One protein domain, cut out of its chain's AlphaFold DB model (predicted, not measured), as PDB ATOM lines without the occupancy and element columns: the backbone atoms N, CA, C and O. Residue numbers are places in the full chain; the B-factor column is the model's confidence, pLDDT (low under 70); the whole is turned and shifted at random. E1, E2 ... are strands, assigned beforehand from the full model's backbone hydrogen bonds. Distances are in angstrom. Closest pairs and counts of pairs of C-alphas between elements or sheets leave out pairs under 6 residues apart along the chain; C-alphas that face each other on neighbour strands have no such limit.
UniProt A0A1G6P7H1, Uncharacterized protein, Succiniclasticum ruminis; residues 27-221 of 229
ATOM      1  N   ALA A  27      47.213  -4.607  30.916       51.38
ATOM      2  CA  ALA A  27      46.813  -5.996  30.783       51.38
ATOM      3  C   ALA A  27      46.275  -6.217  29.365       51.38
ATOM      4  O   ALA A  27      45.085  -6.031  29.126       51.38
ATOM      5  N   ALA A  28      47.158  -6.498  28.414       58.78
ATOM      6  CA  ALA A  28      46.830  -6.840  27.043       58.78
ATOM      7  C   ALA A  28      46.014  -8.143  27.032       58.78
ATOM      8  O   ALA A  28      46.123  -8.948  27.955       58.78
ATOM      9  N   GLY A  29      45.129  -8.296  26.043       71.88
ATOM     10  CA  GLY A  29      44.135  -9.383  26.030       71.88
ATOM     11  C   GLY A  29      42.675  -8.942  25.878       71.88
ATOM     12  O   GLY A  29      41.774  -9.704  26.186       71.88
ATOM     13  N   ASN A  30      42.399  -7.707  25.437       89.12
ATOM     14  CA  ASN A  30      41.032  -7.298  25.083       89.12
ATOM     15  C   ASN A  30      40.934  -7.107  23.569       89.12
ATOM     16  O   ASN A  30      41.143  -6.015  23.038       89.12
ATOM     17  N   PHE A  31      40.674  -8.202  22.875       94.06
ATOM     18  CA  PHE A  31      40.602  -8.265  21.432       94.06
ATOM     19  C   PHE A  31      39.215  -7.908  20.911       94.06
ATOM     20  O   PHE A  31      38.188  -8.169  21.529       94.06
ATOM     21  N   VAL A  32      39.191  -7.340  19.709       94.44
ATOM     22  CA  VAL A  32      37.994  -7.208  18.877       94.44
ATOM     23  C   VAL A  32      38.301  -7.665  17.466       94.44
ATOM     24  O   VAL A  32      39.382  -7.396  16.938       94.44
ATOM     25  N   GLN A  33      37.335  -8.316  16.827       95.31
ATOM     26  CA  GLN A  33      37.413  -8.623  15.406       95.31
ATOM     27  C   GLN A  33      37.072  -7.360  14.610       95.31
ATOM     28  O   GLN A  33      35.995  -6.789  14.763       95.31
ATOM     29  N   VAL A  34      37.998  -6.911  13.766       93.81
ATOM     30  CA  VAL A  34      37.847  -5.691  12.954       93.81
ATOM     31  C   VAL A  34      37.621  -5.985  11.474       93.81
ATOM     32  O   VAL A  34      37.196  -5.100  10.734       93.81
ATOM     33  N   ALA A  35      37.899  -7.211  11.032       93.00
ATOM     34  CA  ALA A  35      37.559  -7.674   9.695       93.00
ATOM     35  C   ALA A  35      37.388  -9.194   9.654       93.00
ATOM     36  O   ALA A  35      38.047  -9.924  10.394       93.00
ATOM     37  N   ASP A  36      36.537  -9.629   8.735       94.62
ATOM     38  CA  ASP A  36      36.365 -11.010   8.297       94.62
ATOM     39  C   ASP A  36      36.087 -10.970   6.796       94.62
ATOM     40  O   ASP A  36      35.228 -10.205   6.345       94.62
ATOM     41  N   THR A  37      36.856 -11.712   6.009       93.75
ATOM     42  CA  THR A  37      36.661 -11.757   4.557       93.75
ATOM     43  C   THR A  37      35.667 -12.823   4.122       93.75
ATOM     44  O   THR A  37      35.279 -12.823   2.955       93.75
ATOM     45  N   GLY A  38      35.320 -13.770   4.997       91.56
ATOM     46  CA  GLY A  38      34.880 -15.087   4.555       91.56
ATOM     47  C   GLY A  38      35.917 -15.739   3.631       91.56
ATOM     48  O   GLY A  38      37.075 -15.310   3.556       91.56
ATOM     49  N   VAL A  39      35.501 -16.767   2.895       91.94
ATOM     50  CA  VAL A  39      36.347 -17.397   1.873       91.94
ATOM     51  C   VAL A  39      36.539 -16.439   0.694       91.94
ATOM     52  O   VAL A  39      35.580 -15.972   0.084       91.94
ATOM     53  N   LEU A  40      37.793 -16.152   0.351       93.19
ATOM     54  CA  LEU A  40      38.150 -15.290  -0.767       93.19
ATOM     55  C   LEU A  40      38.030 -16.024  -2.111       93.19
ATOM     56  O   LEU A  40      38.893 -16.817  -2.489       93.19
ATOM     57  N   GLU A  41      37.019 -15.661  -2.894       90.94
ATOM     58  CA  GLU A  41      36.822 -16.132  -4.270       90.94
ATOM     59  C   GLU A  41      37.583 -15.258  -5.285       90.94
ATOM     60  O   GLU A  41      37.011 -14.495  -6.068       90.94
ATOM     61  N   LEU A  42      38.917 -15.323  -5.261       92.94
ATOM     62  CA  LEU A  42      39.750 -14.535  -6.175       92.94
ATOM     63  C   LEU A  42      39.814 -15.167  -7.569       92.94
ATOM     64  O   LEU A  42      40.354 -16.261  -7.746       92.94
ATOM     65  N   LYS A  43      39.372 -14.425  -8.588       93.06
ATOM     66  CA  LYS A  43      39.594 -14.779  -9.997       93.06
ATOM     67  C   LYS A  43      41.085 -14.744 -10.348       93.06
ATOM     68  O   LYS A  43      41.918 -14.203  -9.623       93.06
ATOM     69  N   SER A  44      41.417 -15.305 -11.504       93.44
ATOM     70  CA  SER A  44      42.774 -15.294 -12.059       93.44
ATOM     71  C   SER A  44      43.363 -13.874 -12.104       93.44
ATOM     72  O   SER A  44      42.725 -12.962 -12.627       93.44
ATOM     73  N   ASN A  45      44.562 -13.675 -11.544       93.94
ATOM     74  CA  ASN A  45      45.244 -12.377 -11.378       93.94
ATOM     75  C   ASN A  45      44.515 -11.337 -10.508       93.94
ATOM     76  O   ASN A  45      44.960 -10.189 -10.420       93.94
ATOM     77  N   GLN A  46      43.437 -11.714  -9.821       96.50
ATOM     78  CA  GLN A  46      42.764 -10.836  -8.875       96.50
ATOM     79  C   GLN A  46      43.536 -10.769  -7.552       96.50
ATOM     80  O   GLN A  46      44.178 -11.733  -7.125       96.50
ATOM     81  N   LYS A  47      43.442  -9.617  -6.884       96.31
ATOM     82  CA  LYS A  47      43.943  -9.418  -5.525       96.31
ATOM     83  C   LYS A  47      42.838  -8.947  -4.585       96.31
ATOM     84  O   LYS A  47      41.972  -8.171  -4.982       96.31
ATOM     85  N   TRP A  48      42.945  -9.365  -3.334       96.00
ATOM     86  CA  TRP A  48      42.368  -8.704  -2.176       96.00
ATOM     87  C   TRP A  48      43.472  -7.916  -1.467       96.00
ATOM     88  O   TRP A  48      44.615  -8.372  -1.378       96.00
ATOM     89  N   GLU A  49      43.163  -6.707  -1.011       96.44
ATOM     90  CA  GLU A  49      44.112  -5.849  -0.306       96.44
ATOM     91  C   GLU A  49      43.388  -4.995   0.731       96.44
ATOM     92  O   GLU A  49      42.332  -4.425   0.447       96.44
ATOM     93  N   LYS A  50      43.967  -4.890   1.929       95.50
ATOM     94  CA  LYS A  50      43.429  -4.063   3.007       95.50
ATOM     95  C   LYS A  50      44.549  -3.448   3.836       95.50
ATOM     96  O   LYS A  50      45.581  -4.075   4.059       95.50
ATOM     97  N   GLU A  51      44.325  -2.217   4.278       94.88
ATOM     98  CA  GLU A  51      45.177  -1.485   5.216       94.88
ATOM     99  C   GLU A  51      44.432  -1.328   6.545       94.88
ATOM    100  O   GLU A  51      43.243  -0.998   6.556       94.88
ATOM    101  N   TYR A  52      45.139  -1.551   7.650       91.38
ATOM    102  CA  TYR A  52      44.652  -1.391   9.013       91.38
ATOM    103  C   TYR A  52      45.579  -0.442   9.752       91.38
ATOM    104  O   TYR A  52      46.786  -0.669   9.818       91.38
ATOM    105  N   ARG A  53      44.996   0.620  10.307       89.31
ATOM    106  CA  ARG A  53      45.744   1.645  11.028       89.31
ATOM    107  C   ARG A  53      45.702   1.407  12.519       89.31
ATOM    108  O   ARG A  53      44.633   1.127  13.067       89.31
ATOM    109  N   THR A  54      46.847   1.550  13.172       83.12
ATOM    110  CA  THR A  54      46.964   1.340  14.616       83.12
ATOM    111  C   THR A  54      47.828   2.411  15.260       83.12
ATOM    112  O   THR A  54      48.602   3.093  14.593       83.12
ATOM    113  N   LYS A  55      47.731   2.535  16.587       84.88
ATOM    114  CA  LYS A  55      48.635   3.399  17.357       84.88
ATOM    115  C   LYS A  55      50.097   2.941  17.262       84.88
ATOM    116  O   LYS A  55      50.993   3.759  17.415       84.88
ATOM    117  N   MET A  56      50.322   1.651  17.008       84.50
ATOM    118  CA  MET A  56      51.647   1.036  16.933       84.50
ATOM    119  C   MET A  56      52.242   1.028  15.526       84.50
ATOM    120  O   MET A  56      53.426   0.747  15.396       84.50
ATOM    121  N   GLY A  57      51.458   1.356  14.500       89.44
ATOM    122  CA  GLY A  57      51.863   1.337  13.097       89.44
ATOM    123  C   GLY A  57      50.740   0.840  12.196       89.44
ATOM    124  O   GLY A  57      49.714   0.346  12.666       89.44
ATOM    125  N   ASP A  58      50.915   0.975  10.890       92.06
ATOM    126  CA  ASP A  58      49.915   0.536   9.925       92.06
ATOM    127  C   ASP A  58      50.347  -0.773   9.277       92.06
ATOM    128  O   ASP A  58      51.486  -0.917   8.829       92.06
ATOM    129  N   VAL A  59      49.418  -1.719   9.177       92.62
ATOM    130  CA  VAL A  59      49.636  -2.983   8.476       92.62
ATOM    131  C   VAL A  59      48.828  -3.004   7.191       92.62
ATOM    132  O   VAL A  59      47.639  -2.687   7.170       92.62
ATOM    133  N   LYS A  60      49.469  -3.404   6.097       95.44
ATOM    134  CA  LYS A  60      48.814  -3.631   4.811       95.44
ATOM    135  C   LYS A  60      49.011  -5.076   4.401       95.44
ATOM    136  O   LYS A  60      50.141  -5.550   4.340       95.44
ATOM    137  N   ILE A  61      47.917  -5.750   4.080       95.06
ATOM    138  CA  ILE A  61      47.897  -7.149   3.660       95.06
ATOM    139  C   ILE A  61      47.413  -7.193   2.216       95.06
ATOM    140  O   ILE A  61      46.394  -6.585   1.887       95.06
ATOM    141  N   ARG A  62      48.131  -7.913   1.354       96.56
ATOM    142  CA  ARG A  62      47.700  -8.228  -0.010       96.56
ATOM    143  C   ARG A  62      47.754  -9.726  -0.229       96.56
ATOM    144  O   ARG A  62      48.804 -10.336  -0.060       96.56
ATOM    145  N   PHE A  63      46.653 -10.275  -0.719       96.56
ATOM    146  CA  PHE A  63      46.547 -11.663  -1.140       96.56
ATOM    147  C   PHE A  63      46.101 -11.716  -2.600       96.56
ATOM    148  O   PHE A  63      45.132 -11.058  -2.969       96.56
ATOM    149  N   ARG A  64      46.823 -12.435  -3.463       96.50
ATOM    150  CA  ARG A  64      46.523 -12.485  -4.908       96.50
ATOM    151  C   ARG A  64      46.549 -13.901  -5.459       96.50
ATOM    152  O   ARG A  64      47.414 -14.682  -5.076       96.50
ATOM    153  N   ASN A  65      45.647 -14.188  -6.394       95.88
ATOM    154  CA  ASN A  65      45.640 -15.413  -7.190       95.88
ATOM    155  C   ASN A  65      46.476 -15.189  -8.458       95.88
ATOM    156  O   ASN A  65      46.191 -14.277  -9.229       95.88
ATOM    157  N   LEU A  66      47.516 -15.984  -8.680       95.31
ATOM    158  CA  LEU A  66      48.430 -15.850  -9.811       95.31
ATOM    159  C   LEU A  66      48.022 -16.801 -10.943       95.31
ATOM    160  O   LEU A  66      48.052 -18.015 -10.769       95.31
ATOM    161  N   ALA A  67      47.678 -16.275 -12.123       87.31
ATOM    162  CA  ALA A  67      47.190 -17.069 -13.261       87.31
ATOM    163  C   ALA A  67      48.198 -18.110 -13.770       87.31
ATOM    164  O   ALA A  67      47.853 -19.263 -14.027       87.31
ATOM    165  N   ASN A  68      49.457 -17.693 -13.879       90.06
ATOM    166  CA  ASN A  68      50.509 -18.432 -14.577       90.06
ATOM    167  C   ASN A  68      51.527 -19.059 -13.614       90.06
ATOM    168  O   ASN A  68      52.649 -19.361 -14.014       90.06
ATOM    169  N   SER A  69      51.178 -19.218 -12.333       91.50
ATOM    170  CA  SER A  69      52.046 -19.881 -11.362       91.50
ATOM    171  C   SER A  69      51.706 -21.364 -11.208       91.50
ATOM    172  O   SER A  69      50.605 -21.824 -11.528       91.50
ATOM    173  N   LYS A  70      52.682 -22.127 -10.704       92.56
ATOM    174  CA  LYS A  70      52.495 -23.527 -10.303       92.56
ATOM    175  C   LYS A  70      51.445 -23.613  -9.193       92.56
ATOM    176  O   LYS A  70      51.318 -22.684  -8.398       92.56
ATOM    177  N   GLU A  71      50.729 -24.735  -9.092       88.75
ATOM    178  CA  GLU A  71      49.670 -24.887  -8.081       88.75
ATOM    179  C   GLU A  71      50.173 -24.707  -6.646       88.75
ATOM    180  O   GLU A  71      49.484 -24.078  -5.851       88.75
ATOM    181  N   ASN A  72      51.395 -25.141  -6.329       90.75
ATOM    182  CA  ASN A  72      52.010 -24.934  -5.013       90.75
ATOM    183  C   ASN A  72      52.407 -23.471  -4.715       90.75
ATOM    184  O   ASN A  72      52.786 -23.156  -3.593       90.75
ATOM    185  N   LYS A  73      52.315 -22.577  -5.706       94.12
ATOM    186  CA  LYS A  73      52.536 -21.130  -5.588       94.12
ATOM    187  C   LYS A  73      51.363 -20.341  -6.183       94.12
ATOM    188  O   LYS A  73      51.556 -19.259  -6.747       94.12
ATOM    189  N   ARG A  74      50.151 -20.910  -6.139       94.38
ATOM    190  CA  ARG A  74      48.955 -20.325  -6.764       94.38
ATOM    191  C   ARG A  74      48.602 -18.979  -6.147       94.38
ATOM    192  O   ARG A  74      48.244 -18.054  -6.870       94.38
ATOM    193  N   TYR A  75      48.731 -18.874  -4.831       95.38
ATOM    194  CA  TYR A  75      48.439 -17.656  -4.101       95.38
ATOM    195  C   TYR A  75      49.710 -17.006  -3.578       95.38
ATOM    196  O   TYR A  75      50.692 -17.682  -3.276       95.38
ATOM    197  N   HIS A  76      49.686 -15.682  -3.486       96.06
ATOM    198  CA  HIS A  76      50.801 -14.887  -2.995       96.06
ATOM    199  C   HIS A  76      50.328 -13.906  -1.930       96.06
ATOM    200  O   HIS A  76      49.471 -13.059  -2.207       96.06
ATOM    201  N   LEU A  77      50.916 -14.023  -0.744       95.25
ATOM    202  CA  LEU A  77      50.684 -13.178   0.414       95.25
ATOM    203  C   LEU A  77      51.853 -12.205   0.557       95.25
ATOM    204  O   LEU A  77      53.006 -12.614   0.639       95.25
ATOM    205  N   ILE A  78      51.549 -10.912   0.603       96.75
ATOM    206  CA  ILE A  78      52.530  -9.878   0.928       96.75
ATOM    207  C   ILE A  78      51.985  -9.048   2.073       96.75
ATOM    208  O   ILE A  78      50.821  -8.636   2.048       96.75
ATOM    209  N   ILE A  79      52.846  -8.774   3.045       95.12
ATOM    210  CA  ILE A  79      52.509  -7.964   4.208       95.12
ATOM    211  C   ILE A  79      53.523  -6.845   4.327       95.12
ATOM    212  O   ILE A  79      54.734  -7.064   4.254       95.12
ATOM    213  N   TRP A  80      53.008  -5.634   4.499       96.25
ATOM    214  CA  TRP A  80      53.808  -4.455   4.769       96.25
ATOM    215  C   TRP A  80      53.451  -3.866   6.122       96.25
ATOM    216  O   TRP A  80      52.290  -3.884   6.528       96.25
ATOM    217  N   TRP A  81      54.457  -3.278   6.751       94.94
ATOM    218  CA  TRP A  81      54.355  -2.520   7.981       94.94
ATOM    219  C   TRP A  81      54.853  -1.094   7.761       94.94
ATOM    220  O   TRP A  81      55.853  -0.887   7.074       94.94
ATOM    221  N   ARG A  82      54.164  -0.115   8.335       94.88
ATOM    222  CA  ARG A  82      54.605   1.279   8.405       94.88
ATOM    223  C   ARG A  82      54.682   1.682   9.867       94.88
ATOM    224  O   ARG A  82      53.660   1.712  10.548       94.88
ATOM    225  N   ASP A  83      55.883   2.013  10.330       92.12
ATOM    226  CA  ASP A  83      56.081   2.490  11.698       92.12
ATOM    227  C   ASP A  83      55.385   3.856  11.907       92.12
ATOM    228  O   ASP A  83      55.327   4.670  10.973       92.12
ATOM    229  N   PRO A  84      54.875   4.154  13.116       91.06
ATOM    230  CA  PRO A  84      54.239   5.429  13.426       91.06
ATOM    231  C   PRO A  84      55.144   6.619  13.105       91.06
ATOM    232  O   PRO A  84      56.334   6.616  13.406       91.06
ATOM    233  N   GLY A  85      54.573   7.653  12.487       91.00
ATOM    234  CA  GLY A  85      55.311   8.863  12.106       91.00
ATOM    235  C   GLY A  85      56.191   8.714  10.860       91.00
ATOM    236  O   GLY A  85      56.702   9.716  10.361       91.00
ATOM    237  N   THR A  86      56.328   7.507  10.307       92.12
ATOM    238  CA  THR A  86      57.012   7.290   9.028       92.12
ATOM    239  C   THR A  86      56.027   7.382   7.860       92.12
ATOM    240  O   THR A  86      54.815   7.225   8.018       92.12
ATOM    241  N   LYS A  87      56.539   7.668   6.658       93.06
ATOM    242  CA  LYS A  87      55.726   7.713   5.428       93.06
ATOM    243  C   LYS A  87      55.792   6.414   4.627       93.06
ATOM    244  O   LYS A  87      54.927   6.182   3.781       93.06
ATOM    245  N   GLU A  88      56.791   5.580   4.889       95.06
ATOM    246  CA  GLU A  88      57.147   4.448   4.041       95.06
ATOM    247  C   GLU A  88      56.685   3.117   4.627       95.06
ATOM    248  O   GLU A  88      56.697   2.899   5.835       95.06
ATOM    249  N   TYR A  89      56.265   2.222   3.737       95.62
ATOM    250  CA  TYR A  89      55.925   0.850   4.077       95.62
ATOM    251  C   TYR A  89      57.130  -0.054   3.842       95.62
ATOM    252  O   TYR A  89      57.595  -0.180   2.709       95.62
ATOM    253  N   THR A  90      57.541  -0.776   4.872       94.56
ATOM    254  CA  THR A  90      58.521  -1.857   4.775       94.56
ATOM    255  C   THR A  90      57.797  -3.176   4.554       94.56
ATOM    256  O   THR A  90      56.807  -3.475   5.220       94.56
ATOM    257  N   ARG A  91      58.257  -3.988   3.600       95.56
ATOM    258  CA  ARG A  91      57.717  -5.338   3.391       95.56
ATOM    259  C   ARG A  91      58.256  -6.260   4.485       95.56
ATOM    260  O   ARG A  91      59.466  -6.422   4.583       95.56
ATOM    261  N   VAL A  92      57.362  -6.855   5.269       94.19
ATOM    262  CA  VAL A  92      57.694  -7.702   6.431       94.19
ATOM    263  C   VAL A  92      57.376  -9.179   6.208       94.19
ATOM    264  O   VAL A  92      57.875 -10.020   6.942       94.19
ATOM    265  N   ALA A  93      56.590  -9.504   5.178       93.81
ATOM    266  CA  ALA A  93      56.445 -10.869   4.685       93.81
ATOM    267  C   ALA A  93      56.169 -10.890   3.180       93.81
ATOM    268  O   ALA A  93      55.509  -9.995   2.641       93.81
ATOM    269  N   ASP A  94      56.672 -11.928   2.518       95.38
ATOM    270  CA  ASP A  94      56.495 -12.215   1.096       95.38
ATOM    271  C   ASP A  94      56.508 -13.739   0.928       95.38
ATOM    272  O   ASP A  94      57.543 -14.384   1.095       95.38
ATOM    273  N   GLY A  95      55.332 -14.324   0.720       93.19
ATOM    274  CA  GLY A  95      55.142 -15.765   0.785       93.19
ATOM    275  C   GLY A  95      54.141 -16.272  -0.238       93.19
ATOM    276  O   GLY A  95      53.322 -15.530  -0.784       93.19
ATOM    277  N   TYR A  96      54.201 -17.576  -0.489       93.81
ATOM    278  CA  TYR A  96      53.311 -18.259  -1.416       93.81
ATOM    279  C   TYR A  96      52.505 -19.320  -0.689       93.81
ATOM    280  O   TYR A  96      52.981 -19.938   0.260       93.81
ATOM    281  N   SER A  97      51.293 -19.554  -1.173       91.44
ATOM    282  CA  SER A  97      50.428 -20.615  -0.674       91.44
ATOM    283  C   SER A  97      49.912 -21.459  -1.839       91.44
ATOM    284  O   SER A  97      49.718 -20.937  -2.952       91.44
ATOM    285  N   PRO A  98      49.725 -22.770  -1.622       92.19
ATOM    286  CA  PRO A  98      49.225 -23.657  -2.654       92.19
ATOM    287  C   PRO A  98      47.782 -23.316  -3.030       92.19
ATOM    288  O   PRO A  98      47.078 -22.577  -2.349       92.19
ATOM    289  N   LYS A  99      47.304 -23.876  -4.134       89.94
ATOM    290  CA  LYS A  99      45.879 -23.878  -4.441       89.94
ATOM    291  C   LYS A  99      45.147 -24.683  -3.361       89.94
ATOM    292  O   LYS A  99      45.457 -25.853  -3.164       89.94
ATOM    293  N   ASN A 100      44.175 -24.063  -2.700       85.31
ATOM    294  CA  ASN A 100      43.274 -24.728  -1.764       85.31
ATOM    295  C   ASN A 100      41.885 -24.837  -2.405       85.31
ATOM    296  O   ASN A 100      41.348 -23.830  -2.870       85.31
ATOM    297  N   THR A 101      41.314 -26.043  -2.439       83.50
ATOM    298  CA  THR A 101      39.968 -26.312  -2.976       83.50
ATOM    299  C   THR A 101      38.879 -25.524  -2.248       83.50
ATOM    300  O   THR A 101      37.899 -25.124  -2.867       83.50
ATOM    301  N   PHE A 102      39.070 -25.261  -0.958       83.56
ATOM    302  CA  PHE A 102      38.135 -24.534  -0.100       83.56
ATOM    303  C   PHE A 102      38.463 -23.040   0.013       83.56
ATOM    304  O   PHE A 102      37.759 -22.304   0.696       83.56
ATOM    305  N   GLY A 103      39.520 -22.583  -0.665       89.31
ATOM    306  CA  GLY A 103      39.968 -21.195  -0.638       89.31
ATOM    307  C   GLY A 103      40.713 -20.806   0.642       89.31
ATOM    308  O   GLY A 103      41.208 -21.654   1.384       89.31
ATOM    309  N   TYR A 104      40.842 -19.496   0.837       93.75
ATOM    310  CA  TYR A 104      41.520 -18.877   1.976       93.75
ATOM    311  C   TYR A 104      40.604 -17.831   2.593       93.75
ATOM    312  O   TYR A 104      39.977 -17.074   1.852       93.75
ATOM    313  N   ALA A 105      40.574 -17.743   3.916       94.25
ATOM    314  CA  ALA A 105      39.873 -16.688   4.633       94.25
ATOM    315  C   ALA A 105      40.828 -15.932   5.558       94.25
ATOM    316  O   ALA A 105      41.815 -16.485   6.048       94.25
ATOM    317  N   PHE A 106      40.532 -14.656   5.792       95.06
ATOM    318  CA  PHE A 106      41.276 -13.812   6.713       95.06
ATOM    319  C   PHE A 106      40.338 -13.219   7.755       95.06
ATOM    320  O   PHE A 106      39.329 -12.598   7.416       95.06
ATOM    321  N   LYS A 107      40.733 -13.334   9.021       96.00
ATOM    322  CA  LYS A 107      40.159 -12.556  10.120       96.00
ATOM    323  C   LYS A 107      41.225 -11.645  10.687       96.00
ATOM    324  O   LYS A 107      42.387 -12.032  10.771       96.00
ATOM    325  N   VAL A 108      40.842 -10.438  11.077       94.88
ATOM    326  CA  VAL A 108      41.764  -9.475  11.683       94.88
ATOM    327  C   VAL A 108      41.249  -9.091  13.052       94.88
ATOM    328  O   VAL A 108      40.091  -8.698  13.200       94.88
ATOM    329  N   PHE A 109      42.130  -9.194  14.035       95.12
ATOM    330  CA  PHE A 109      41.876  -8.900  15.432       95.12
ATOM    331  C   PHE A 109      42.738  -7.724  15.862       95.12
ATOM    332  O   PHE A 109      43.883  -7.581  15.432       95.12
ATOM    333  N   ARG A 110      42.188  -6.877  16.722       93.19
ATOM    334  CA  ARG A 110      42.908  -5.760  17.321       93.19
ATOM    335  C   ARG A 110      42.798  -5.850  18.829       93.19
ATOM    336  O   ARG A 110      41.687  -5.936  19.339       93.19
ATOM    337  N   ASP A 111      43.924  -5.761  19.520       91.62
ATOM    338  CA  ASP A 111      43.938  -5.502  20.957       91.62
ATOM    339  C   ASP A 111      43.549  -4.037  21.191       91.62
ATOM    340  O   ASP A 111      44.244  -3.117  20.754       91.62
ATOM    341  N   ASN A 112      42.416  -3.798  21.846       88.12
ATOM    342  CA  ASN A 112      41.901  -2.455  22.098       88.12
ATOM    343  C   ASN A 112      42.798  -1.626  23.017       88.12
ATOM    344  O   ASN A 112      42.763  -0.397  22.933       88.12
ATOM    345  N   LYS A 113      43.582  -2.270  23.886       83.31
ATOM    346  CA  LYS A 113      44.450  -1.558  24.825       83.31
ATOM    347  C   LYS A 113      45.710  -1.081  24.121       83.31
ATOM    348  O   LYS A 113      45.957   0.119  24.030       83.31
ATOM    349  N   THR A 114      46.444  -2.015  23.523       82.62
ATOM    350  CA  THR A 114      47.752  -1.717  22.921       82.62
ATOM    351  C   THR A 114      47.658  -1.236  21.475       82.62
ATOM    352  O   THR A 114      48.545  -0.554  20.970       82.62
ATOM    353  N   GLY A 115      46.563  -1.554  20.785       85.88
ATOM    354  CA  GLY A 115      46.407  -1.310  19.357       85.88
ATOM    355  C   GLY A 115      47.106  -2.347  18.479       85.88
ATOM    356  O   GLY A 115      47.047  -2.202  17.260       85.88
ATOM    357  N   ARG A 116      47.733  -3.390  19.048       88.19
ATOM    358  CA  ARG A 116      48.335  -4.479  18.265       88.19
ATOM    359  C   ARG A 116      47.301  -5.104  17.336       88.19
ATOM    360  O   ARG A 116      46.154  -5.322  17.731       88.19
ATOM    361  N   VAL A 117      47.720  -5.403  16.110       91.50
ATOM    362  CA  VAL A 117      46.892  -6.090  15.119       91.50
ATOM    363  C   VAL A 117      47.454  -7.470  14.847       91.50
ATOM    364  O   VAL A 117      48.643  -7.635  14.574       91.50
ATOM    365  N   TYR A 118      46.548  -8.434  14.876       94.06
ATOM    366  CA  TYR A 118      46.788  -9.826  14.559       94.06
ATOM    367  C   TYR A 118      45.886 -10.211  13.398       94.06
ATOM    368  O   TYR A 118      44.774  -9.697  13.262       94.06
ATOM    369  N   PHE A 119      46.342 -11.118  12.551       94.31
ATOM    370  CA  PHE A 119      45.539 -11.632  11.454       94.31
ATOM    371  C   PHE A 119      45.628 -13.149  11.425       94.31
ATOM    372  O   PHE A 119      46.715 -13.724  11.419       94.31
ATOM    373  N   ALA A 120      44.465 -13.789  11.436       96.00
ATOM    374  CA  ALA A 120      44.344 -15.216  11.236       96.00
ATOM    375  C   ALA A 120      44.145 -15.485   9.748       96.00
ATOM    376  O   ALA A 120      43.251 -14.904   9.131       96.00
ATOM    377  N   MET A 121      44.972 -16.363   9.193       94.81
ATOM    378  CA  MET A 121      44.771 -16.953   7.879       94.81
ATOM    379  C   MET A 121      44.224 -18.364   8.075       94.81
ATOM    380  O   MET A 121      44.884 -19.211   8.677       94.81
ATOM    381  N   ASP A 122      43.026 -18.599   7.561       92.50
ATOM    382  CA  ASP A 122      42.374 -19.902   7.549       92.50
ATOM    383  C   ASP A 122      42.504 -20.517   6.153       92.50
ATOM    384  O   ASP A 122      42.167 -19.900   5.136       92.50
ATOM    385  N   ALA A 123      43.037 -21.733   6.128       86.81
ATOM    386  CA  ALA A 123      43.145 -22.586   4.965       86.81
ATOM    387  C   ALA A 123      42.652 -23.990   5.345       86.81
ATOM    388  O   ALA A 123      43.461 -24.874   5.615       86.81
ATOM    389  N   HIS A 124      41.327 -24.161   5.380       76.75
ATOM    390  CA  HIS A 124      40.563 -25.402   5.587       76.75
ATOM    391  C   HIS A 124      41.365 -26.581   6.165       76.75
ATOM    392  O   HIS A 124      41.948 -27.385   5.432       76.75
ATOM    393  N   GLY A 125      41.352 -26.687   7.494       85.75
ATOM    394  CA  GLY A 125      42.098 -27.690   8.262       85.75
ATOM    395  C   GLY A 125      43.351 -27.139   8.942       85.75
ATOM    396  O   GLY A 125      43.912 -27.797   9.814       85.75
ATOM    397  N   ARG A 126      43.772 -25.917   8.595       93.06
ATOM    398  CA  ARG A 126      44.820 -25.194   9.314       93.06
ATOM    399  C   ARG A 126      44.477 -23.721   9.436       93.06
ATOM    400  O   ARG A 126      44.145 -23.068   8.448       93.06
ATOM    401  N   LEU A 127      44.625 -23.202  10.645       95.81
ATOM    402  CA  LEU A 127      44.518 -21.788  10.950       95.81
ATOM    403  C   LEU A 127      45.826 -21.316  11.564       95.81
ATOM    404  O   LEU A 127      46.337 -21.934  12.495       95.81
ATOM    405  N   VAL A 128      46.336 -20.194  11.066       96.25
ATOM    406  CA  VAL A 128      47.562 -19.584  11.581       96.25
ATOM    407  C   VAL A 128      47.301 -18.131  11.953       96.25
ATOM    408  O   VAL A 128      46.814 -17.365  11.120       96.25
ATOM    409  N   LEU A 129      47.618 -17.746  13.190       97.00
ATOM    410  CA  LEU A 129      47.562 -16.368  13.678       97.00
ATOM    411  C   LEU A 129      48.950 -15.742  13.606       97.00
ATOM    412  O   LEU A 129      49.895 -16.206  14.243       97.00
ATOM    413  N   TYR A 130      49.037 -14.632  12.891       95.19
ATOM    414  CA  TYR A 130      50.243 -13.831  12.790       95.19
ATOM    415  C   TYR A 130      50.042 -12.456  13.420       95.19
ATOM    416  O   TYR A 130      48.919 -11.957  13.518       95.19
ATOM    417  N   GLY A 131      51.140 -11.803  13.783       93.50
ATOM    418  CA  GLY A 131      51.160 -10.411  14.220       93.50
ATOM    419  C   GLY A 131      52.543  -9.804  14.018       93.50
ATOM    420  O   GLY A 131      53.532 -10.523  13.904       93.50
ATOM    421  N   TYR A 132      52.628  -8.479  13.939       91.56
ATOM    422  CA  TYR A 132      53.925  -7.810  13.869       91.56
ATOM    423  C   TYR A 132      54.470  -7.581  15.278       91.56
ATOM    424  O   TYR A 132      53.824  -6.912  16.087       91.56
ATOM    425  N   ASP A 133      55.652  -8.119  15.567       89.44
ATOM    426  CA  ASP A 133      56.378  -7.794  16.788       89.44
ATOM    427  C   ASP A 133      57.176  -6.505  16.574       89.44
ATOM    428  O   ASP A 133      58.147  -6.453  15.816       89.44
ATOM    429  N   THR A 134      56.769  -5.442  17.262       84.06
ATOM    430  CA  THR A 134      57.437  -4.142  17.183       84.06
ATOM    431  C   THR A 134      58.804  -4.108  17.851       84.06
ATOM    432  O   THR A 134      59.587  -3.217  17.520       84.06
ATOM    433  N   PHE A 135      59.100  -5.032  18.769       83.88
ATOM    434  CA  PHE A 135      60.409  -5.131  19.412       83.88
ATOM    435  C   PHE A 135      61.393  -5.872  18.511       83.88
ATOM    436  O   PHE A 135      62.444  -5.328  18.182       83.88
ATOM    437  N   ALA A 136      61.023  -7.066  18.040       86.62
ATOM    438  CA  ALA A 136      61.848  -7.848  17.117       86.62
ATOM    439  C   ALA A 136      61.826  -7.322  15.667       86.62
ATOM    440  O   ALA A 136      62.598  -7.777  14.826       86.62
ATOM    441  N   LYS A 137      60.939  -6.364  15.366       87.69
ATOM    442  CA  LYS A 137      60.750  -5.738  14.049       87.69
ATOM    443  C   LYS A 137      60.467  -6.734  12.921       87.69
ATOM    444  O   LYS A 137      60.787  -6.474  11.758       87.69
ATOM    445  N   LYS A 138      59.791  -7.838  13.241       90.38
ATOM    446  CA  LYS A 138      59.448  -8.906  12.297       90.38
ATOM    447  C   LYS A 138      57.997  -9.342  12.426       90.38
ATOM    448  O   LYS A 138      57.333  -9.087  13.430       90.38
ATOM    449  N   LEU A 139      57.504  -9.985  11.375       92.12
ATOM    450  CA  LEU A 139      56.245 -10.704  11.451       92.12
ATOM    451  C   LEU A 139      56.471 -12.017  12.203       92.12
ATOM    452  O   LEU A 139      57.344 -12.791  11.823       92.12
ATOM    453  N   GLU A 140      55.661 -12.261  13.223       93.88
ATOM    454  CA  GLU A 140      55.689 -13.478  14.026       93.88
ATOM    455  C   GLU A 140      54.432 -14.307  13.788       93.88
ATOM    456  O   GLU A 140      53.335 -13.776  13.581       93.88
ATOM    457  N   MET A 141      54.607 -15.623  13.843       94.38
ATOM    458  CA  MET A 141      53.525 -16.593  13.911       94.38
ATOM    459  C   MET A 141      53.301 -16.960  15.374       94.38
ATOM    460  O   MET A 141      54.134 -17.627  15.977       94.38
ATOM    461  N   TYR A 142      52.177 -16.531  15.933       95.31
ATOM    462  CA  TYR A 142      51.869 -16.713  17.349       95.31
ATOM    463  C   TYR A 142      51.084 -17.991  17.633       95.31
ATOM    464  O   TYR A 142      51.223 -18.590  18.695       95.31
ATOM    465  N   VAL A 143      50.216 -18.388  16.702       96.62
ATOM    466  CA  VAL A 143      49.362 -19.570  16.850       96.62
ATOM    467  C   VAL A 143      49.358 -20.315  15.535       96.62
ATOM    468  O   VAL A 143      49.134 -19.718  14.486       96.62
ATOM    469  N   ASP A 144      49.536 -21.625  15.610       96.44
ATOM    470  CA  ASP A 144      49.278 -22.547  14.518       96.44
ATOM    471  C   ASP A 144      48.373 -23.651  15.045       96.44
ATOM    472  O   ASP A 144      48.707 -24.311  16.029       96.44
ATOM    473  N   SER A 145      47.210 -23.840  14.428       96.50
ATOM    474  CA  SER A 145      46.213 -24.787  14.917       96.50
ATOM    475  C   SER A 145      46.725 -26.227  14.953       96.50
ATOM    476  O   SER A 145      46.202 -27.023  15.720       96.50
ATOM    477  N   ILE A 146      47.743 -26.576  14.158       95.19
ATOM    478  CA  ILE A 146      48.326 -27.930  14.166       95.19
ATOM    479  C   ILE A 146      49.020 -28.271  15.492       95.19
ATOM    480  O   ILE A 146      49.222 -29.443  15.792       95.19
ATOM    481  N   ASN A 147      49.379 -27.252  16.277       94.56
ATOM    482  CA  ASN A 147      50.053 -27.408  17.562       94.56
ATOM    483  C   ASN A 147      49.071 -27.656  18.717       94.56
ATOM    484  O   ASN A 147      49.491 -27.806  19.860       94.56
ATOM    485  N   TYR A 148      47.769 -27.689  18.434       93.69
ATOM    486  CA  TYR A 148      46.721 -27.910  19.418       93.69
ATOM    487  C   TYR A 148      46.048 -29.237  19.118       93.69
ATOM    488  O   TYR A 148      45.707 -29.539  17.972       93.69
ATOM    489  N   TRP A 149      45.866 -30.046  20.155       93.62
ATOM    490  CA  TRP A 149      45.171 -31.309  19.994       93.62
ATOM    491  C   TRP A 149      43.688 -31.054  19.717       93.62
ATOM    492  O   TRP A 149      43.054 -30.217  20.343       93.62
ATOM    493  N   SER A 150      43.112 -31.775  18.765       91.75
ATOM    494  CA  SER A 150      41.671 -31.764  18.550       91.75
ATOM    495  C   SER A 150      41.263 -33.011  17.770       91.75
ATOM    496  O   SER A 150      41.903 -33.342  16.769       91.75
ATOM    497  N   PRO A 151      40.179 -33.699  18.167       90.06
ATOM    498  CA  PRO A 151      39.570 -34.742  17.353       90.06
ATOM    499  C   PRO A 151      38.746 -34.166  16.187       90.06
ATOM    500  O   PRO A 151      38.306 -34.918  15.317       90.06
ATOM    501  N   LEU A 152      38.512 -32.849  16.171       92.31
ATOM    502  CA  LEU A 152      37.703 -32.143  15.182       92.31
ATOM    503  C   LEU A 152      38.587 -31.378  14.181       92.31
ATOM    504  O   LEU A 152      39.566 -30.749  14.594       92.31
ATOM    505  N   PRO A 153      38.263 -31.401  12.875       91.06
ATOM    506  CA  PRO A 153      39.206 -30.995  11.836       91.06
ATOM    507  C   PRO A 153      39.167 -29.512  11.452       91.06
ATOM    508  O   PRO A 153      40.044 -29.086  10.704       91.06
ATOM    509  N   LEU A 154      38.161 -28.734  11.864       92.75
ATOM    510  CA  LEU A 154      37.960 -27.373  11.352       92.75
ATOM    511  C   LEU A 154      38.322 -26.322  12.407       92.75
ATOM    512  O   LEU A 154      37.461 -25.971  13.213       92.75
ATOM    513  N   PRO A 155      39.569 -25.813  12.421       95.50
ATOM    514  CA  PRO A 155      39.950 -24.734  13.317       95.50
ATOM    515  C   PRO A 155      39.323 -23.407  12.881       95.50
ATOM    516  O   PRO A 155      39.251 -23.089  11.699       95.50
ATOM    517  N   SER A 156      38.946 -22.586  13.851       94.81
ATOM    518  CA  SER A 156      38.477 -21.222  13.665       94.81
ATOM    519  C   SER A 156      38.950 -20.346  14.824       94.81
ATOM    520  O   SER A 156      39.141 -20.815  15.944       94.81
ATOM    521  N   MET A 157      39.170 -19.062  14.545       96.75
ATOM    522  CA  MET A 157      39.541 -18.068  15.553       96.75
ATOM    523  C   MET A 157      38.351 -17.152  15.817       96.75
ATOM    524  O   MET A 157      37.723 -16.665  14.864       96.75
ATOM    525  N   LEU A 158      38.051 -16.926  17.092       95.50
ATOM    526  CA  LEU A 158      36.930 -16.121  17.576       95.50
ATOM    527  C   LEU A 158      37.393 -15.180  18.694       95.50
ATOM    528  O   LEU A 158      38.434 -15.393  19.305       95.50
ATOM    529  N   VAL A 159      36.601 -14.142  18.965       95.81
ATOM    530  CA  VAL A 159      36.746 -13.312  20.168       95.81
ATOM    531  C   VAL A 159      35.717 -13.778  21.188       95.81
ATOM    532  O   VAL A 159      34.528 -13.865  20.875       95.81
ATOM    533  N   ARG A 160      36.168 -14.077  22.402       93.56
ATOM    534  CA  ARG A 160      35.319 -14.478  23.522       93.56
ATOM    535  C   ARG A 160      34.624 -13.270  24.158       93.56
ATOM    536  O   ARG A 160      35.111 -12.146  24.040       93.56
ATOM    537  N   PRO A 161      33.521 -13.476  24.903       90.06
ATOM    538  CA  PRO A 161      32.857 -12.394  25.636       90.06
ATOM    539  C   PRO A 161      33.746 -11.681  26.668       90.06
ATOM    540  O   PRO A 161      33.514 -10.513  26.965       90.06
ATOM    541  N   ASP A 162      34.753 -12.372  27.208       88.19
ATOM    542  CA  ASP A 162      35.746 -11.816  28.141       88.19
ATOM    543  C   ASP A 162      36.828 -10.966  27.440       88.19
ATOM    544  O   ASP A 162      37.607 -10.283  28.105       88.19
ATOM    545  N   GLY A 163      36.828 -10.943  26.104       91.06
ATOM    546  CA  GLY A 163      37.766 -10.199  25.276       91.06
ATOM    547  C   GLY A 163      38.982 -11.004  24.826       91.06
ATOM    548  O   GLY A 163      39.717 -10.500  23.985       91.06
ATOM    549  N   ASP A 164      39.195 -12.230  25.300       93.38
ATOM    550  CA  ASP A 164      40.308 -13.053  24.821       93.38
ATOM    551  C   ASP A 164      40.028 -13.661  23.442       93.38
ATOM    552  O   ASP A 164      38.894 -13.679  22.951       93.38
ATOM    553  N   LEU A 165      41.075 -14.181  22.800       96.19
ATOM    554  CA  LEU A 165      40.902 -14.986  21.598       96.19
ATOM    555  C   LEU A 165      40.532 -16.424  21.981       96.19
ATOM    556  O   LEU A 165      40.935 -16.945  23.019       96.19
ATOM    557  N   GLU A 166      39.763 -17.081  21.125       96.25
ATOM    558  CA  GLU A 166      39.475 -18.508  21.210       96.25
ATOM    559  C   GLU A 166      39.876 -19.176  19.905       96.25
ATOM    560  O   GLU A 166      39.386 -18.806  18.837       96.25
ATOM    561  N   LEU A 167      40.740 -20.185  20.012       97.38
ATOM    562  CA  LEU A 167      40.924 -21.174  18.963       97.38
ATOM    563  C   LEU A 167      39.917 -22.296  19.208       97.38
ATOM    564  O   LEU A 167      39.965 -22.986  20.225       97.38
ATOM    565  N   ARG A 168      38.996 -22.470  18.268       95.75
ATOM    566  CA  ARG A 168      37.911 -23.442  18.338       95.75
ATOM    567  C   ARG A 168      38.013 -24.416  17.178       95.75
ATOM    568  O   ARG A 168      38.173 -23.985  16.043       95.75
ATOM    569  N   PHE A 169      37.854 -25.701  17.448       95.25
ATOM    570  CA  PHE A 169      37.750 -26.742  16.439       95.25
ATOM    571  C   PHE A 169      36.324 -27.281  16.380       95.25
ATOM    572  O   PHE A 169      35.754 -27.644  17.409       95.25
ATOM    573  N   ASP A 170      35.777 -27.357  15.172       92.75
ATOM    574  CA  ASP A 170      34.427 -27.840  14.885       92.75
ATOM    575  C   ASP A 170      34.436 -28.988  13.862       92.75
ATOM    576  O   ASP A 170      35.423 -29.231  13.159       92.75
ATOM    577  N   ASP A 171      33.300 -29.677  13.742       90.38
ATOM    578  CA  ASP A 171      33.002 -30.585  12.633       90.38
ATOM    579  C   ASP A 171      31.604 -30.278  12.083       90.38
ATOM    580  O   ASP A 171      30.591 -30.526  12.727       90.38
ATOM    581  N   VAL A 172      31.526 -29.754  10.859       82.00
ATOM    582  CA  VAL A 172      30.235 -29.451  10.212       82.00
ATOM    583  C   VAL A 172      29.416 -30.704   9.886       82.00
ATOM    584  O   VAL A 172      28.224 -30.600   9.606       82.00
ATOM    585  N   LYS A 173      30.037 -31.890   9.877       84.00
ATOM    586  CA  LYS A 173      29.386 -33.160   9.523       84.00
ATOM    587  C   LYS A 173      28.862 -33.920  10.734       84.00
ATOM    588  O   LYS A 173      28.072 -34.847  10.560       84.00
ATOM    589  N   ARG A 174      29.311 -33.580  11.943       81.62
ATOM    590  CA  ARG A 174      28.955 -34.282  13.179       81.62
ATOM    591  C   ARG A 174      28.526 -33.268  14.224       81.62
ATOM    592  O   ARG A 174      29.234 -32.305  14.476       81.62
ATOM    593  N   ALA A 175      27.400 -33.520  14.883       78.62
ATOM    594  CA  ALA A 175      27.028 -32.780  16.083       78.62
ATOM    595  C   ALA A 175      27.926 -33.233  17.250       78.62
ATOM    596  O   ALA A 175      27.524 -34.050  18.072       78.62
ATOM    597  N   ALA A 176      29.174 -32.770  17.250       82.50
ATOM    598  CA  ALA A 176      30.137 -32.960  18.323       82.50
ATOM    599  C   ALA A 176      30.337 -31.635  19.061       82.50
ATOM    600  O   ALA A 176      30.262 -30.562  18.456       82.50
ATOM    601  N   GLU A 177      30.590 -31.703  20.366       88.88
ATOM    602  CA  GLU A 177      30.984 -30.515  21.115       88.88
ATOM    603  C   GLU A 177      32.345 -30.009  20.616       88.88
ATOM    604  O   GLU A 177      33.260 -30.816  20.422       88.88
ATOM    605  N   PRO A 178      32.498 -28.694  20.391       92.00
ATOM    606  CA  PRO A 178      33.737 -28.141  19.875       92.00
ATOM    607  C   PRO A 178      34.880 -28.281  20.873       92.00
ATOM    608  O   PRO A 178      34.699 -28.029  22.064       92.00
ATOM    609  N   THR A 179      36.084 -28.559  20.371       94.38
ATOM    610  CA  THR A 179      37.314 -28.436  21.167       94.38
ATOM    611  C   THR A 179      37.739 -26.973  21.179       94.38
ATOM    612  O   THR A 179      37.976 -26.382  20.128       94.38
ATOM    613  N   ARG A 180      37.791 -26.353  22.356       95.75
ATOM    614  CA  ARG A 180      38.086 -24.925  22.534       95.75
ATOM    615  C   ARG A 180      39.341 -24.682  23.363       95.75
ATOM    616  O   ARG A 180      39.527 -25.301  24.408       95.75
ATOM    617  N   TYR A 181      40.124 -23.703  22.933       95.88
ATOM    618  CA  TYR A 181      41.293 -23.179  23.622       95.88
ATOM    619  C   TYR A 181      41.140 -21.675  23.799       95.88
ATOM    620  O   TYR A 181      40.983 -20.944  22.820       95.88
ATOM    621  N   ARG A 182      41.213 -21.201  25.042       95.31
ATOM    622  CA  ARG A 182      41.355 -19.771  25.325       95.31
ATOM    623  C   ARG A 182      42.798 -19.371  25.069       95.31
ATOM    624  O   ARG A 182      43.705 -20.033  25.560       95.31
ATOM    625  N   LEU A 183      42.989 -18.277  24.351       95.12
ATOM    626  CA  LEU A 183      44.278 -17.677  24.045       95.12
ATOM    627  C   LEU A 183      44.319 -16.292  24.683       95.12
ATOM    628  O   LEU A 183      43.587 -15.387  24.274       95.12
ATOM    629  N   PHE A 184      45.179 -16.132  25.680       90.25
ATOM    630  CA  PHE A 184      45.350 -14.879  26.405       90.25
ATOM    631  C   PHE A 184      46.752 -14.333  26.162       90.25
ATOM    632  O   PHE A 184      47.720 -15.078  26.006       90.25
ATOM    633  N   TRP A 185      46.865 -13.013  26.100       90.62
ATOM    634  CA  TRP A 185      48.147 -12.374  25.847       90.62
ATOM    635  C   TRP A 185      48.977 -12.272  27.131       90.62
ATOM    636  O   TRP A 185      48.568 -11.629  28.097       90.62
ATOM    637  N   ASP A 186      50.178 -12.845  27.120       87.69
ATOM    638  CA  ASP A 186      51.182 -12.672  28.165       87.69
ATOM    639  C   ASP A 186      52.133 -11.532  27.775       87.69
ATOM    640  O   ASP A 186      53.040 -11.673  26.948       87.69
ATOM    641  N   ALA A 187      51.930 -10.367  28.393       83.88
ATOM    642  CA  ALA A 187      52.761  -9.192  28.153       83.88
ATOM    643  C   ALA A 187      54.211  -9.362  28.632       83.88
ATOM    644  O   ALA A 187      55.095  -8.730  28.058       83.88
ATOM    645  N   GLY A 188      54.460 -10.202  29.641       83.44
ATOM    646  CA  GLY A 188      55.806 -10.474  30.146       83.44
ATOM    647  C   GLY A 188      56.636 -11.316  29.180       83.44
ATOM    648  O   GLY A 188      57.854 -11.160  29.128       83.44
ATOM    649  N   ARG A 189      55.977 -12.166  28.384       85.06
ATOM    650  CA  ARG A 189      56.619 -13.022  27.371       85.06
ATOM    651  C   ARG A 189      56.485 -12.505  25.940       85.06
ATOM    652  O   ARG A 189      57.118 -13.058  25.049       85.06
ATOM    653  N   ASN A 190      55.687 -11.456  25.717       86.81
ATOM    654  CA  ASN A 190      55.323 -10.972  24.380       86.81
ATOM    655  C   ASN A 190      54.751 -12.108  23.507       86.81
ATOM    656  O   ASN A 190      55.082 -12.225  22.331       86.81
ATOM    657  N   TRP A 191      53.934 -12.975  24.111       90.75
ATOM    658  CA  TRP A 191      53.440 -14.205  23.490       90.75
ATOM    659  C   TRP A 191      52.013 -14.527  23.943       90.75
ATOM    660  O   TRP A 191      51.493 -13.909  24.871       90.75
ATOM    661  N   PHE A 192      51.373 -15.507  23.300       91.62
ATOM    662  CA  PHE A 192      50.094 -16.041  23.771       91.62
ATOM    663  C   PHE A 192      50.312 -17.237  24.701       91.62
ATOM    664  O   PHE A 192      50.938 -18.229  24.323       91.62
ATOM    665  N   GLY A 193      49.746 -17.157  25.902       91.31
ATOM    666  CA  GLY A 193      49.455 -18.340  26.706       91.31
ATOM    667  C   GLY A 193      48.142 -18.976  26.252       91.31
ATOM    668  O   GLY A 193      47.319 -18.320  25.599       91.31
ATOM    669  N   TYR A 194      47.929 -20.245  26.604       93.44
ATOM    670  CA  TYR A 194      46.659 -20.909  26.329       93.44
ATOM    671  C   TYR A 194      46.113 -21.701  27.516       93.44
ATOM    672  O   TYR A 194      46.845 -22.094  28.423       93.44
ATOM    673  N   GLN A 195      44.799 -21.924  27.494       92.94
ATOM    674  CA  GLN A 195      44.071 -22.772  28.433       92.94
ATOM    675  C   GLN A 195      43.098 -23.668  27.653       92.94
ATOM    676  O   GLN A 195      42.286 -23.164  26.873       92.94
ATOM    677  N   ASP A 196      43.166 -24.984  27.871       93.00
ATOM    678  CA  ASP A 196      42.168 -25.931  27.358       93.00
ATOM    679  C   ASP A 196      40.844 -25.746  28.116       93.00
ATOM    680  O   ASP A 196      40.814 -25.750  29.348       93.00
ATOM    681  N   LEU A 197      39.753 -25.542  27.379       90.56
ATOM    682  CA  LEU A 197      38.424 -25.297  27.941       90.56
ATOM    683  C   LEU A 197      37.514 -26.533  27.923       90.56
ATOM    684  O   LEU A 197      36.348 -26.430  28.303       90.56
ATOM    685  N   ASN A 198      38.009 -27.671  27.439       82.50
ATOM    686  CA  ASN A 198      37.245 -28.916  27.303       82.50
ATOM    687  C   ASN A 198      37.548 -29.897  28.434       82.50
ATOM    688  O   ASN A 198      36.850 -30.897  28.576       82.50
ATOM    689  N   VAL A 199      38.562 -29.609  29.255       63.25
ATOM    690  CA  VAL A 199      38.776 -30.325  30.510       63.25
ATOM    691  C   VAL A 199      37.656 -29.909  31.470       63.25
ATOM    692  O   VAL A 199      37.559 -28.723  31.802       63.25
ATOM    693  N   PRO A 200      36.785 -30.832  31.919       50.75
ATOM    694  CA  PRO A 200      35.788 -30.496  32.919       50.75
ATOM    695  C   PRO A 200      36.500 -30.018  34.187       50.75
ATOM    696  O   PRO A 200      37.331 -30.728  34.754       50.75
ATOM    697  N   VAL A 201      36.157 -28.815  34.649       45.44
ATOM    698  CA  VAL A 201      36.462 -28.406  36.020       45.44
ATOM    699  C   VAL A 201      35.679 -29.362  36.914       45.44
ATOM    700  O   VAL A 201      34.451 -29.298  36.949       45.44
ATOM    701  N   TYR A 202      36.362 -30.290  37.585       37.25
ATOM    702  CA  TYR A 202      35.746 -31.137  38.606       37.25
ATOM    703  C   TYR A 202      35.303 -30.236  39.769       37.25
ATOM    704  O   TYR A 202      36.048 -29.976  40.711       37.25
ATOM    705  N   HIS A 203      34.082 -29.716  39.688       38.44
ATOM    706  CA  HIS A 203      33.347 -29.226  40.841       38.44
ATOM    707  C   HIS A 203      32.614 -30.426  41.427       38.44
ATOM    708  O   HIS A 203      31.557 -30.785  40.933       38.44
ATOM    709  N   ASP A 204      33.278 -31.104  42.365       40.88
ATOM    710  CA  ASP A 204      32.698 -31.777  43.536       40.88
ATOM    711  C   ASP A 204      33.744 -32.730  44.127       40.88
ATOM    712  O   ASP A 204      33.786 -33.927  43.844       40.88
ATOM    713  N   VAL A 205      34.600 -32.183  44.990       34.84
ATOM    714  CA  VAL A 205      35.230 -32.967  46.054       34.84
ATOM    715  C   VAL A 205      34.776 -32.326  47.365       34.84
ATOM    716  O   VAL A 205      35.056 -31.144  47.578       34.84
ATOM    717  N   PRO A 206      34.042 -33.048  48.231       36.72
ATOM    718  CA  PRO A 206      33.773 -32.597  49.587       36.72
ATOM    719  C   PRO A 206      35.093 -32.226  50.262       36.72
ATOM    720  O   PRO A 206      36.072 -32.964  50.182       36.72
ATOM    721  N   THR A 207      35.119 -31.067  50.907       45.25
ATOM    722  CA  THR A 207      36.279 -30.520  51.604       45.25
ATOM    723  C   THR A 207      36.757 -31.447  52.721       45.25
ATOM    724  O   THR A 207      36.347 -31.337  53.873       45.25
ATOM    725  N   THR A 208      37.719 -32.302  52.401       39.88
ATOM    726  CA  THR A 208      38.720 -32.769  53.359       39.88
ATOM    727  C   THR A 208      40.088 -32.505  52.758       39.88
ATOM    728  O   THR A 208      40.462 -33.103  51.757       39.88
ATOM    729  N   TYR A 209      40.761 -31.526  53.359       35.53
ATOM    730  CA  TYR A 209      42.108 -31.044  53.081       35.53
ATOM    731  C   TYR A 209      43.077 -32.109  52.541       35.53
ATOM    732  O   TYR A 209      43.459 -33.010  53.280       35.53
ATOM    733  N   ASP A 210      43.574 -31.891  51.323       32.22
ATOM    734  CA  ASP A 210      45.014 -31.903  51.053       32.22
ATOM    735  C   ASP A 210      45.324 -30.922  49.908       32.22
ATOM    736  O   ASP A 210      44.805 -31.031  48.797       32.22
ATOM    737  N   ASN A 211      46.114 -29.893  50.214       43.47
ATOM    738  CA  ASN A 211      46.541 -28.865  49.268       43.47
ATOM    739  C   ASN A 211      47.757 -29.389  48.501       43.47
ATOM    740  O   ASN A 211      48.886 -28.999  48.797       43.47
ATOM    741  N   THR A 212      47.545 -30.222  47.486       36.94
ATOM    742  CA  THR A 212      48.609 -30.545  46.528       36.94
ATOM    743  C   THR A 212      48.079 -30.644  45.102       36.94
ATOM    744  O   THR A 212      47.427 -31.610  44.728       36.94
ATOM    745  N   VAL A 213      48.474 -29.634  44.319       37.94
ATOM    746  CA  VAL A 213      48.616 -29.617  42.855       37.94
ATOM    747  C   VAL A 213      47.311 -29.653  42.052       37.94
ATOM    748  O   VAL A 213      46.916 -30.666  41.486       37.94
ATOM    749  N   TYR A 214      46.705 -28.474  41.897       33.09
ATOM    750  CA  TYR A 214      45.995 -28.174  40.657       33.09
ATOM    751  C   TYR A 214      47.036 -28.028  39.548       33.09
ATOM    752  O   TYR A 214      47.900 -27.152  39.625       33.09
ATOM    753  N   ASP A 215      46.957 -28.868  38.520       40.62
ATOM    754  CA  ASP A 215      47.694 -28.640  37.283       40.62
ATOM    755  C   ASP A 215      46.989 -27.535  36.483       40.62
ATOM    756  O   ASP A 215      46.199 -27.770  35.574       40.62
ATOM    757  N   THR A 216      47.228 -26.289  36.890       36.50
ATOM    758  CA  THR A 216      46.916 -25.087  36.112       36.50
ATOM    759  C   THR A 216      48.049 -24.796  35.134       36.50
ATOM    760  O   THR A 216      48.449 -23.635  35.022       36.50
ATOM    761  N   SER A 217      48.660 -25.811  34.513       33.47
ATOM    762  CA  SER A 217      49.799 -25.592  33.628       33.47
ATOM    763  C   SER A 217      49.408 -24.638  32.503       33.47
ATOM    764  O   SER A 217      48.750 -24.968  31.521       33.47
ATOM    765  N   VAL A 218      49.828 -23.387  32.686       42.16
ATOM    766  CA  VAL A 218      49.941 -22.398  31.632       42.16
ATOM    767  C   VAL A 218      51.027 -22.935  30.726       42.16
ATOM    768  O   VAL A 218      52.222 -22.788  30.987       42.16
ATOM    769  N   HIS A 219      50.600 -23.647  29.700       46.47
ATOM    770  CA  HIS A 219      51.492 -24.088  28.658       46.47
ATOM    771  C   HIS A 219      51.748 -22.904  27.725       46.47
ATOM    772  O   HIS A 219      50.836 -22.159  27.349       46.47
ATOM    773  N   GLU A 220      53.012 -22.706  27.365       46.09
ATOM    774  CA  GLU A 220      53.330 -21.854  26.226       46.09
ATOM    775  C   GLU A 220      52.713 -22.488  24.984       46.09
ATOM    776  O   GLU A 220      52.809 -23.704  24.804       46.09
ATOM    777  N   ALA A 221      52.081 -21.679  24.130       51.78
ATOM    778  CA  ALA A 221      51.694 -22.163  22.813       51.78
ATOM    779  C   ALA A 221      52.941 -22.783  22.148       51.78
ATOM    780  O   ALA A 221      53.980 -22.111  22.128       51.78
TER     781      ALA A 221
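Overview. This is residues 27 to 221 of the 229 residues of an uncharacterized protein of Succiniclasticum ruminis (UniProt A0A1G6P7H1). Three strongly twisted antiparallel sheets are stacked in layers, with the five-stranded sheet E1 E6 E7 E8 E9 in the middle, E2 to E5 over one face and the curled sheet E10 to E13 over the other. A long loop sticks out beyond E13, its residues 200 to 215 standing free. The printed part has 195 residues, with no named helix and thirteen named strands, E1 to E13 along the chain; the class is all strand, with 97 residues in strands, under half of those printed. The whole is compact, with a radius of gyration of the C-alphas of 19.0 A, and spans 69 by 45 by 23 A, only just flat.

Arrangement. The largest sheet runs, strand beside strand, E1, residues 31 to 39, E6, residues 105 to 111, E7, residues 117 to 123, E8, residues 126 to 133, and E9, residues 138 to 144. E1 bends by 58 degrees at residue 34. E1 and E6 are antiparallel at 171 degrees, with N 34 and O 108 2.8 A apart, within hydrogen-bond range. E6 to E9 form a meander, each strand the antiparallel neighbour of the one before; N 121 and O 128, of E7 and E8, are within hydrogen-bond range at 2.8 A. Face to face with this sheet, best planes 2 degrees apart, is a second meander: E2, residues 47 to 54, E3, residues 57 to 65, E4, residues 75 to 82, and E5, residues 90 to 97. N 60 and O 80, of E3 and E4, are 2.9 A apart. The closest C-alphas of E5 and E9 are those of Val 92 and Leu 139, 6.0 A. The third sheet, also a meander and face to face with the first at 15 degrees, has E10, residues 154 to 159, E11, residues 165 to 170, E12, residues 179 to 186, and E13, residues 191 to 196. N 167 and O 181, of E11 and E12, are 2.9 A apart. The closest C-alphas of E8 and E10 are those of Leu 127 and Pro 155, 5.9 A.

Along the chain. E1 begins at C-alpha 31 (40.602, -8.265, 21.432) and is 22.0 A long. E3 is 27.0 A long, E4 23.5 A and E2 23.0 A. E13 ends at C-alpha 196 (42.168, -25.931, 27.358).

Size, cuts and confidence. Without the free loop the body spans 47 by 44 by 23 A. The C-alphas farthest apart, of Asn 68 and Thr 208, are 70.4 A apart. The printed part has no cut and no long link between strands. Residues 219 to 220 pair antiparallel with residues 193 to 194 of E13. The model's pLDDT is under 70 at residues 27 to 28 and 199 to 221.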